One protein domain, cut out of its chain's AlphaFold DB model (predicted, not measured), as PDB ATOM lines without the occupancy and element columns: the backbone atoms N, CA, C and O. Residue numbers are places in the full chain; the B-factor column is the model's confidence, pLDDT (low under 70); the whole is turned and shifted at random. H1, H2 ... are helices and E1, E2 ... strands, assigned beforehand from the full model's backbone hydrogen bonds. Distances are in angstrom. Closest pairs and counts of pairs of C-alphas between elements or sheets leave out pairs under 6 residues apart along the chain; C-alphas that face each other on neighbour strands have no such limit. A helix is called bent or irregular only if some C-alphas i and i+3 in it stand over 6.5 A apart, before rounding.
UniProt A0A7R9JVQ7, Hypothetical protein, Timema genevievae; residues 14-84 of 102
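What this domain is: This is residues 14 to 84 of the 102 residues of the protein "Hypothetical protein" of Timema genevievae (UniProt A0A7R9JVQ7). A two-stranded hairpin, E1 and E2, and one helix, H2, which lies over one face of the hairpin across a gap, near E1 with no pair of C-alphas within 8 A, make a small, loosely joined body, and an arm runs out from it. The arm, residues 14 to 34, of which 25 to 34 belong to H1, sticks out and makes much of the length. The printed part has 71 residues, with two named helices and two named strands in the order H1, H2, E1, E2; the sheet has the order E1 - E2 and is antiparallel, and the class is mixed, helices and strands. The whole is only just extended, close to loose, with a radius of gyration of the C-alphas of 17.0 A and spans of 52 by 25 by 18 A.

How they stand to each other: Strand E1, residues 67 to 73, and strand E2, residues 76 to 83, form a hairpin over a tight link of 2 residues. They are antiparallel, with 158 degrees between their directions. The C-alphas of Lys 68 and Tyr 82 face each other at 4.6 A. N 69 and O 81 are 2.8 A apart and N 83 and O 67 are 2.8 A apart, both within hydrogen-bond range. O 71 is within hydrogen-bond range of both N 78, at 2.9 A, and N 79, at 3.5 A. Helix H2, residues 43 to 56, is near E1, with 5 pairs of C-alphas within 10 A, and apart from E2. Helix H1, residues 25 to 37, is near E2, also with 5 pairs within 10 A. H1 is apart from E1 and from H2. In H1 and H2 every O i to N i+4 pair is within hydrogen-bond range.

Where its parts are: E1 measures 19.6 A from first to last C-alpha and starts at C-alpha 67, (38.465, 25.045, -22.386). E2 measures 20.9 A and ends at C-alpha 83, (35.276, 21.087, -21.593). H2, the longest helix by residues, measures 19.9 A. H1 measures 18.4 A and begins at C-alpha 25, (48.887, 4.773, -52.240). Neither helix is bent.

The domain as a whole: The two C-alphas farthest apart, those of Lys 15 and Glu 64, are 54.1 A from each other. Besides residues 14 to 34, residues 55 to 60 stand free, of which 55 and 56 belong to H2. Without these stretches the body has 44 residues and spans 32 by 18 by 14 A. The link from H1 to H2 is tight, with 5 residues, and that from H2 to E1 is short, with 10; no link is long. The printed part has no cut. The mean pLDDT of the printed part is 83.2; residues 14 to 35 are under 70, and H1 has a mean of 60.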
ATOM      1  N   ARG A  14      63.331  -1.083 -49.877       56.47
ATOM      2  CA  ARG A  14      62.929  -0.246 -51.028       56.47
ATOM      3  C   ARG A  14      62.339  -1.048 -52.195       56.47
ATOM      4  O   ARG A  14      61.454  -0.550 -52.878       56.47
ATOM      5  N   LYS A  15      62.814  -2.273 -52.430       52.34
ATOM      6  CA  LYS A  15      62.414  -3.113 -53.569       52.34
ATOM      7  C   LYS A  15      61.073  -3.822 -53.337       52.34
ATOM      8  O   LYS A  15      60.375  -4.111 -54.300       52.34
ATOM      9  N   ILE A  16      60.700  -4.052 -52.075       56.41
ATOM     10  CA  ILE A  16      59.430  -4.690 -51.685       56.41
ATOM     11  C   ILE A  16      58.267  -3.693 -51.799       56.41
ATOM     12  O   ILE A  16      57.216  -4.023 -52.335       56.41
ATOM     13  N   LEU A  17      58.483  -2.437 -51.397       53.66
ATOM     14  CA  LEU A  17      57.447  -1.394 -51.399       53.66
ATOM     15  C   LEU A  17      57.054  -0.893 -52.803       53.66
ATOM     16  O   LEU A  17      56.035  -0.231 -52.960       53.66
ATOM     17  N   SER A  18      57.842  -1.194 -53.839       48.38
ATOM     18  CA  SER A  18      57.599  -0.689 -55.198       48.38
ATOM     19  C   SER A  18      56.526  -1.456 -55.979       48.38
ATOM     20  O   SER A  18      56.092  -0.955 -57.009       48.38
ATOM     21  N   ARG A  19      56.136  -2.665 -55.549       47.81
ATOM     22  CA  ARG A  19      55.270  -3.569 -56.335       47.81
ATOM     23  C   ARG A  19      53.805  -3.628 -55.884       47.81
ATOM     24  O   ARG A  19      53.020  -4.278 -56.556       47.81
ATOM     25  N   SER A  20      53.449  -2.966 -54.780       47.56
ATOM     26  CA  SER A  20      52.079  -2.930 -54.226       47.56
ATOM     27  C   SER A  20      51.460  -1.522 -54.232       47.56
ATOM     28  O   SER A  20      50.413  -1.295 -53.627       47.56
ATOM     29  N   ARG A  21      52.140  -0.561 -54.866       52.19
ATOM     30  CA  ARG A  21      51.646   0.793 -55.113       52.19
ATOM     31  C   ARG A  21      50.804   0.696 -56.366       52.19
ATOM     32  O   ARG A  21      51.382   0.422 -57.399       52.19
ATOM     33  N   ASP A  22      49.497   0.830 -56.249       54.62
ATOM     34  CA  ASP A  22      48.760   1.741 -57.125       54.62
ATOM     35  C   ASP A  22      47.402   2.064 -56.475       54.62
ATOM     36  O   ASP A  22      47.075   3.240 -56.369       54.62
ATOM     37  N   ASP A  23      46.737   1.106 -55.811       51.22
ATOM     38  CA  ASP A  23      45.463   1.386 -55.113       51.22
ATOM     39  C   ASP A  23      45.612   1.782 -53.624       51.22
ATOM     40  O   ASP A  23      44.882   2.632 -53.125       51.22
ATOM     41  N   LEU A  24      46.622   1.264 -52.908       52.69
ATOM     42  CA  LEU A  24      46.888   1.583 -51.485       52.69
ATOM     43  C   LEU A  24      47.583   2.938 -51.257       52.69
ATOM     44  O   LEU A  24      47.776   3.372 -50.119       52.69
ATOM     45  N   ASN A  25      48.033   3.590 -52.331       50.38
ATOM     46  CA  ASN A  25      48.887   4.773 -52.240       50.38
ATOM     47  C   ASN A  25      48.108   6.006 -51.760       50.38
ATOM     48  O   ASN A  25      48.687   6.886 -51.135       50.38
ATOM     49  N   ILE A  26      46.802   6.065 -52.017       54.56
ATOM     50  CA  ILE A  26      45.957   7.206 -51.653       54.56
ATOM     51  C   ILE A  26      45.678   7.199 -50.144       54.56
ATOM     52  O   ILE A  26      46.014   8.164 -49.464       54.56
ATOM     53  N   GLU A  27      45.173   6.089 -49.602       53.91
ATOM     54  CA  GLU A  27      44.901   5.929 -48.164       53.91
ATOM     55  C   GLU A  27      46.181   6.041 -47.321       53.91
ATOM     56  O   GLU A  27      46.224   6.796 -46.352       53.91
ATOM     57  N   SER A  28      47.278   5.418 -47.771       57.75
ATOM     58  CA  SER A  28      48.588   5.563 -47.118       57.75
ATOM     59  C   SER A  28      49.081   7.014 -47.108       57.75
ATOM     60  O   SER A  28      49.733   7.429 -46.158       57.75
ATOM     61  N   THR A  29      48.785   7.810 -48.141       57.56
ATOM     62  CA  THR A  29      49.214   9.218 -48.190       57.56
ATOM     63  C   THR A  29      48.433  10.086 -47.202       57.56
ATOM     64  O   THR A  29      49.016  11.004 -46.634       57.56
ATOM     65  N   TYR A  30      47.144   9.814 -46.978       58.22
ATOM     66  CA  TYR A  30      46.335  10.566 -46.011       58.22
ATOM     67  C   TYR A  30      46.736  10.260 -44.568       58.22
ATOM     68  O   TYR A  30      46.994  11.191 -43.810       58.22
ATOM     69  N   VAL A  31      46.908   8.978 -44.230       59.16
ATOM     70  CA  VAL A  31      47.337   8.559 -42.885       59.16
ATOM     71  C   VAL A  31      48.722   9.126 -42.553       59.16
ATOM     72  O   VAL A  31      48.925   9.673 -41.475       59.16
ATOM     73  N   LEU A  32      49.662   9.097 -43.507       59.50
ATOM     74  CA  LEU A  32      50.998   9.671 -43.308       59.50
ATOM     75  C   LEU A  32      50.995  11.202 -43.152       59.50
ATOM     76  O   LEU A  32      51.897  11.737 -42.513       59.50
ATOM     77  N   ARG A  33      50.019  11.912 -43.739       57.28
ATOM     78  CA  ARG A  33      49.893  13.373 -43.603       57.28
ATOM     79  C   ARG A  33      49.290  13.772 -42.265       57.28
ATOM     80  O   ARG A  33      49.837  14.661 -41.623       57.28
ATOM     81  N   GLU A  34      48.225  13.103 -41.828       56.81
ATOM     82  CA  GLU A  34      47.662  13.323 -40.486       56.81
ATOM     83  C   GLU A  34      48.711  13.022 -39.405       56.81
ATOM     84  O   GLU A  34      48.913  13.821 -38.490       56.81
ATOM     85  N   ASP A  35      49.488  11.946 -39.586       61.50
ATOM     86  CA  ASP A  35      50.590  11.590 -38.692       61.50
ATOM     87  C   ASP A  35      51.707  12.640 -38.608       61.50
ATOM     88  O   ASP A  35      52.424  12.669 -37.604       61.50
ATOM     89  N   GLU A  36      51.905  13.461 -39.642       71.12
ATOM     90  CA  GLU A  36      52.853  14.581 -39.619       71.12
ATOM     91  C   GLU A  36      52.225  15.863 -39.056       71.12
ATOM     92  O   GLU A  36      52.905  16.606 -38.346       71.12
ATOM     93  N   GLU A  37      50.944  16.125 -39.332       80.31
ATOM     94  CA  GLU A  37      50.221  17.301 -38.827       80.31
ATOM     95  C   GLU A  37      49.978  17.245 -37.311       80.31
ATOM     96  O   GLU A  37      49.919  18.288 -36.658       80.31
ATOM     97  N   ASP A  38      49.905  16.043 -36.738       93.31
ATOM     98  CA  ASP A  38      49.787  15.811 -35.298       93.31
ATOM     99  C   ASP A  38      51.126  15.805 -34.550       93.31
ATOM    100  O   ASP A  38      51.156  15.516 -33.350       93.31
ATOM    101  N   VAL A  39      52.243  16.120 -35.213       95.88
ATOM    102  CA  VAL A  39      53.579  16.065 -34.612       95.88
ATOM    103  C   VAL A  39      54.290  17.408 -34.695       95.88
ATOM    104  O   VAL A  39      54.472  18.002 -35.756       95.88
ATOM    105  N   TRP A  40      54.804  17.864 -33.555       97.12
ATOM    106  CA  TRP A  40      55.583  19.096 -33.473       97.12
ATOM    107  C   TRP A  40      57.011  18.817 -33.023       97.12
ATOM    108  O   TRP A  40      57.266  17.964 -32.184       97.12
ATOM    109  N   TYR A  41      57.969  19.577 -33.547       95.81
ATOM    110  CA  TYR A  41      59.373  19.517 -33.113       95.81
ATOM    111  C   TYR A  41      59.832  20.814 -32.436       95.81
ATOM    112  O   TYR A  41      60.956  20.907 -31.951       95.81
ATOM    113  N   GLN A  42      58.957  21.823 -32.400       97.44
ATOM    114  CA  GLN A  42      59.199  23.134 -31.806       97.44
ATOM    115  C   GLN A  42      57.978  23.525 -30.972       97.44
ATOM    116  O   GLN A  42      56.859  23.571 -31.493       97.44
ATOM    117  N   LYS A  43      58.188  23.815 -29.683       96.38
ATOM    118  CA  LYS A  43      57.101  24.135 -28.742       96.38
ATOM    119  C   LYS A  43      56.350  25.406 -29.148       96.38
ATOM    120  O   LYS A  43      55.133  25.461 -29.042       96.38
ATOM    121  N   GLU A  44      57.052  26.392 -29.701       98.00
ATOM    122  CA  GLU A  44      56.471  27.654 -30.159       98.00
ATOM    123  C   GLU A  44      55.491  27.434 -31.311       98.00
ATOM    124  O   GLU A  44      54.452  28.090 -31.361       98.00
ATOM    125  N   LYS A  45      55.805  26.500 -32.217       96.62
ATOM    126  CA  LYS A  45      54.897  26.112 -33.298       96.62
ATOM    127  C   LYS A  45      53.670  25.398 -32.730       96.62
ATOM    128  O   LYS A  45      52.557  25.791 -33.048       96.62
ATOM    129  N   LEU A  46      53.867  24.441 -31.816       97.06
ATOM    130  CA  LEU A  46      52.768  23.735 -31.147       97.06
ATOM    131  C   LEU A  46      51.789  24.704 -30.475       97.06
ATOM    132  O   LEU A  46      50.579  24.563 -30.645       97.06
ATOM    133  N   TYR A  47      52.298  25.696 -29.738       97.88
ATOM    134  CA  TYR A  47      51.455  26.693 -29.077       97.88
ATOM    135  C   TYR A  47      50.698  27.554 -30.089       97.88
ATOM    136  O   TYR A  47      49.486  27.724 -29.958       97.88
ATOM    137  N   LYS A  48      51.393  28.072 -31.111       98.19
ATOM    138  CA  LYS A  48      50.777  28.913 -32.144       98.19
ATOM    139  C   LYS A  48      49.679  28.177 -32.898       98.19
ATOM    140  O   LYS A  48      48.602  28.742 -33.047       98.19
ATOM    141  N   ASP A  49      49.922  26.939 -33.315       97.38
ATOM    142  CA  ASP A  49      48.976  26.167 -34.122       97.38
ATOM    143  C   ASP A  49      47.685  25.878 -33.339       97.38
ATOM    144  O   ASP A  49      46.587  26.069 -33.857       97.38
ATOM    145  N   HIS A  50      47.786  25.500 -32.060       97.88
ATOM    146  CA  HIS A  50      46.600  25.212 -31.247       97.88
ATOM    147  C   HIS A  50      45.802  26.467 -30.874       97.88
ATOM    148  O   HIS A  50      44.572  26.401 -30.828       97.88
ATOM    149  N   ILE A  51      46.471  27.603 -30.646       98.31
ATOM    150  CA  ILE A  51      45.801  28.899 -30.461       98.31
ATOM    151  C   ILE A  51      45.122  29.327 -31.766       98.31
ATOM    152  O   ILE A  51      43.959  29.720 -31.745       98.31
ATOM    153  N   HIS A  52      45.820  29.214 -32.899       98.19
ATOM    154  CA  HIS A  52      45.277  29.560 -34.210       98.19
ATOM    155  C   HIS A  52      44.026  28.737 -34.528       98.19
ATOM    156  O   HIS A  52      43.023  29.311 -34.931       98.19
ATOM    157  N   GLU A  53      44.036  27.428 -34.254       97.44
ATOM    158  CA  GLU A  53      42.870  26.564 -34.468       97.44
ATOM    159  C   GLU A  53      41.644  27.011 -33.647       97.44
ATOM    160  O   GLU A  53      40.511  26.888 -34.108       97.44
ATOM    161  N   VAL A  54      41.847  27.517 -32.424       98.19
ATOM    162  CA  VAL A  54      40.755  28.069 -31.599       98.19
ATOM    163  C   VAL A  54      40.243  29.384 -32.185       98.19
ATOM    164  O   VAL A  54      39.035  29.577 -32.272       98.19
ATOM    165  N   LEU A  55      41.143  30.272 -32.617       98.38
ATOM    166  CA  LEU A  55      40.778  31.566 -33.198       98.38
ATOM    167  C   LEU A  55      40.046  31.422 -34.539       98.38
ATOM    168  O   LEU A  55      39.077  32.132 -34.785       98.38
ATOM    169  N   GLU A  56      40.472  30.487 -35.385       98.31
ATOM    170  CA  GLU A  56      39.833  30.199 -36.674       98.31
ATOM    171  C   GLU A  56      38.390  29.704 -36.496       98.31
ATOM    172  O   GLU A  56      37.506  30.034 -37.285       98.31
ATOM    173  N   LYS A  57      38.135  28.951 -35.421       97.56
ATOM    174  CA  LYS A  57      36.822  28.382 -35.094       97.56
ATOM    175  C   LYS A  57      36.043  29.213 -34.079       97.56
ATOM    176  O   LYS A  57      35.013  28.746 -33.612       97.56
ATOM    177  N   TRP A  58      36.495  30.422 -33.741       97.56
ATOM    178  CA  TRP A  58      35.981  31.193 -32.602       97.56
ATOM    179  C   TRP A  58      34.453  31.305 -32.575       97.56
ATOM    180  O   TRP A  58      33.834  31.015 -31.563       97.56
ATOM    181  N   THR A  59      33.831  31.648 -33.704       97.69
ATOM    182  CA  THR A  59      32.370  31.809 -33.810       97.69
ATOM    183  C   THR A  59      31.594  30.493 -33.922       97.69
ATOM    184  O   THR A  59      30.368  30.508 -33.924       97.69
ATOM    185  N   GLN A  60      32.295  29.369 -34.078       97.81
ATOM    186  CA  GLN A  60      31.728  28.020 -34.177       97.81
ATOM    187  C   GLN A  60      31.877  27.238 -32.866       97.81
ATOM    188  O   GLN A  60      31.269  26.178 -32.717       97.81
ATOM    189  N   ILE A  61      32.713  27.719 -31.943       97.50
ATOM    190  CA  ILE A  61      32.840  27.151 -30.605       97.50
ATOM    191  C   ILE A  61      31.600  27.565 -29.814       97.50
ATOM    192  O   ILE A  61      31.235  28.733 -29.780       97.50
ATOM    193  N   ASP A  62      30.953  26.574 -29.213       97.75
ATOM    194  CA  ASP A  62      29.804  26.766 -28.336       97.75
ATOM    195  C   ASP A  62      30.197  27.617 -27.119       97.75
ATOM    196  O   ASP A  62      31.217  27.339 -26.484       97.75
ATOM    197  N   ASP A  63      29.383  28.617 -26.783       97.00
ATOM    198  CA  ASP A  63      29.631  29.551 -25.679       97.00
ATOM    199  C   ASP A  63      29.734  28.845 -24.310       97.00
ATOM    200  O   ASP A  63      30.339  29.382 -23.380       97.00
ATOM    201  N   GLU A  64      29.185  27.629 -24.166       97.75
ATOM    202  CA  GLU A  64      29.321  26.820 -22.945       97.75
ATOM    203  C   GLU A  64      30.699  26.149 -22.793       97.75
ATOM    204  O   GLU A  64      31.021  25.605 -21.733       97.75
ATOM    205  N   ILE A  65      31.528  26.145 -23.841       97.88
ATOM    206  CA  ILE A  65      32.869  25.561 -23.802       97.88
ATOM    207  C   ILE A  65      33.847  26.575 -23.205       97.88
ATOM    208  O   ILE A  65      34.155  27.599 -23.808       97.88
ATOM    209  N   TRP A  66      34.426  26.246 -22.050       97.38
ATOM    210  CA  TRP A  66      35.388  27.120 -21.368       97.38
ATOM    211  C   TRP A  66      36.852  26.710 -21.581       97.38
ATOM    212  O   TRP A  66      37.758  27.502 -21.320       97.38
ATOM    213  N   ALA A  67      37.112  25.492 -22.066       97.69
ATOM    214  CA  ALA A  67      38.465  25.045 -22.386       97.69
ATOM    215  C   ALA A  67      38.520  24.014 -23.516       97.69
ATOM    216  O   ALA A  67      37.614  23.205 -23.713       97.69
ATOM    217  N   LYS A  68      39.660  24.003 -24.211       97.81
ATOM    218  CA  LYS A  68      40.079  22.949 -25.135       97.81
ATOM    219  C   LYS A  68      41.299  22.243 -24.552       97.81
ATOM    220  O   LYS A  68      42.346  22.864 -24.376       97.81
ATOM    221  N   VAL A  69      41.172  20.951 -24.275       97.31
ATOM    222  CA  VAL A  69      42.256  20.104 -23.766       97.31
ATOM    223  C   VAL A  69      42.884  19.345 -24.926       97.31
ATOM    224  O   VAL A  69      42.183  18.787 -25.768       97.31
ATOM    225  N   ILE A  70      44.215  19.341 -24.982       97.12
ATOM    226  CA  ILE A  70      45.005  18.629 -25.989       97.12
ATOM    227  C   ILE A  70      45.897  17.641 -25.248       97.12
ATOM    228  O   ILE A  70      46.721  18.054 -24.430       97.12
ATOM    229  N   VAL A  71      45.736  16.351 -25.534       96.19
ATOM    230  CA  VAL A  71      46.558  15.293 -24.939       96.19
ATOM    231  C   VAL A  71      47.704  14.982 -25.890       96.19
ATOM    232  O   VAL A  71      47.490  14.760 -27.086       96.19
ATOM    233  N   LEU A  72      48.923  14.996 -25.357       96.62
ATOM    234  CA  LEU A  72      50.147  14.723 -26.101       96.62
ATOM    235  C   LEU A  72      50.849  13.498 -25.513       96.62
ATOM    236  O   LEU A  72      51.077  13.435 -24.305       96.62
ATOM    237  N   GLU A  73      51.297  12.594 -26.376       96.00
ATOM    238  CA  GLU A  73      52.323  11.613 -26.043       96.00
ATOM    239  C   GLU A  73      53.643  12.056 -26.669       96.00
ATOM    240  O   GLU A  73      53.830  12.049 -27.889       96.00
ATOM    241  N   ARG A  74      54.577  12.492 -25.816       96.00
ATOM    242  CA  ARG A  74      55.803  13.189 -26.229       96.00
ATOM    243  C   ARG A  74      55.470  14.413 -27.087       96.00
ATOM    244  O   ARG A  74      55.037  15.430 -26.562       96.00
ATOM    245  N   ASN A  75      55.719  14.329 -28.386       96.56
ATOM    246  CA  ASN A  75      55.592  15.426 -29.329       96.56
ATOM    247  C   ASN A  75      54.466  15.206 -30.350       96.56
ATOM    248  O   ASN A  75      54.378  15.951 -31.325       96.56
ATOM    249  N   ARG A  76      53.626  14.192 -30.109       95.88
ATOM    250  CA  ARG A  76      52.473  13.817 -30.922       95.88
ATOM    251  C   ARG A  76      51.181  14.089 -30.165       95.88
ATOM    252  O   ARG A  76      51.065  13.710 -29.002       95.88
ATOM    253  N   ARG A  77      50.199  14.692 -30.826       96.25
ATOM    254  CA  ARG A  77      48.826  14.793 -30.326       96.25
ATOM    255  C   ARG A  77      48.102  13.470 -30.496       96.25
ATOM    256  O   ARG A  77      48.129  12.892 -31.572       96.25
ATOM    257  N   VAL A  78      47.466  13.015 -29.422       94.44
ATOM    258  CA  VAL A  78      46.713  11.751 -29.395       94.44
ATOM    259  C   VAL A  78      45.219  11.963 -29.178       94.44
ATOM    260  O   VAL A  78      44.423  11.125 -29.582       94.44
ATOM    261  N   ALA A  79      44.814  13.095 -28.590       93.38
ATOM    262  CA  ALA A  79      43.403  13.433 -28.421       93.38
ATOM    263  C   ALA A  79      43.162  14.944 -28.290       93.38
ATOM    264  O   ALA A  79      44.062  15.725 -27.954       93.38
ATOM    265  N   LYS A  80      41.904  15.341 -28.515       95.06
ATOM    266  CA  LYS A  80      41.351  16.660 -28.184       95.06
ATOM    267  C   LYS A  80      40.020  16.483 -27.464       95.06
ATOM    268  O   LYS A  80      39.229  15.631 -27.854       95.06
ATOM    269  N   ALA A  81      39.746  17.341 -26.492       95.44
ATOM    270  CA  ALA A  81      38.458  17.408 -25.812       95.44
ATOM    271  C   ALA A  81      38.054  18.867 -25.575       95.44
ATOM    272  O   ALA A  81      38.911  19.733 -25.390       95.44
ATOM    273  N   TYR A  82      36.752  19.135 -25.571       96.50
ATOM    274  CA  TYR A  82      36.194  20.443 -25.235       96.50
ATOM    275  C   TYR A  82      35.437  20.336 -23.916       96.50
ATOM    276  O   TYR A  82      34.499  19.550 -23.796       96.50
ATOM    277  N   ALA A  83      35.862  21.108 -22.921       96.56
ATOM    278  CA  ALA A  83      35.276  21.087 -21.593       96.56
ATOM    279  C   ALA A  83      34.087  22.047 -21.522       96.56
ATOM    280  O   ALA A  83      34.240  23.249 -21.743       96.56
ATOM    281  N   ARG A  84      32.920  21.493 -21.181       96.75
ATOM    282  CA  ARG A  84      31.708  22.245 -20.816       96.75
ATOM    283  C   ARG A  84      31.436  22.176 -19.317       96.75
ATOM    284  O   ARG A  84      31.099  23.176 -18.693       96.75
TER     285      ARG A  84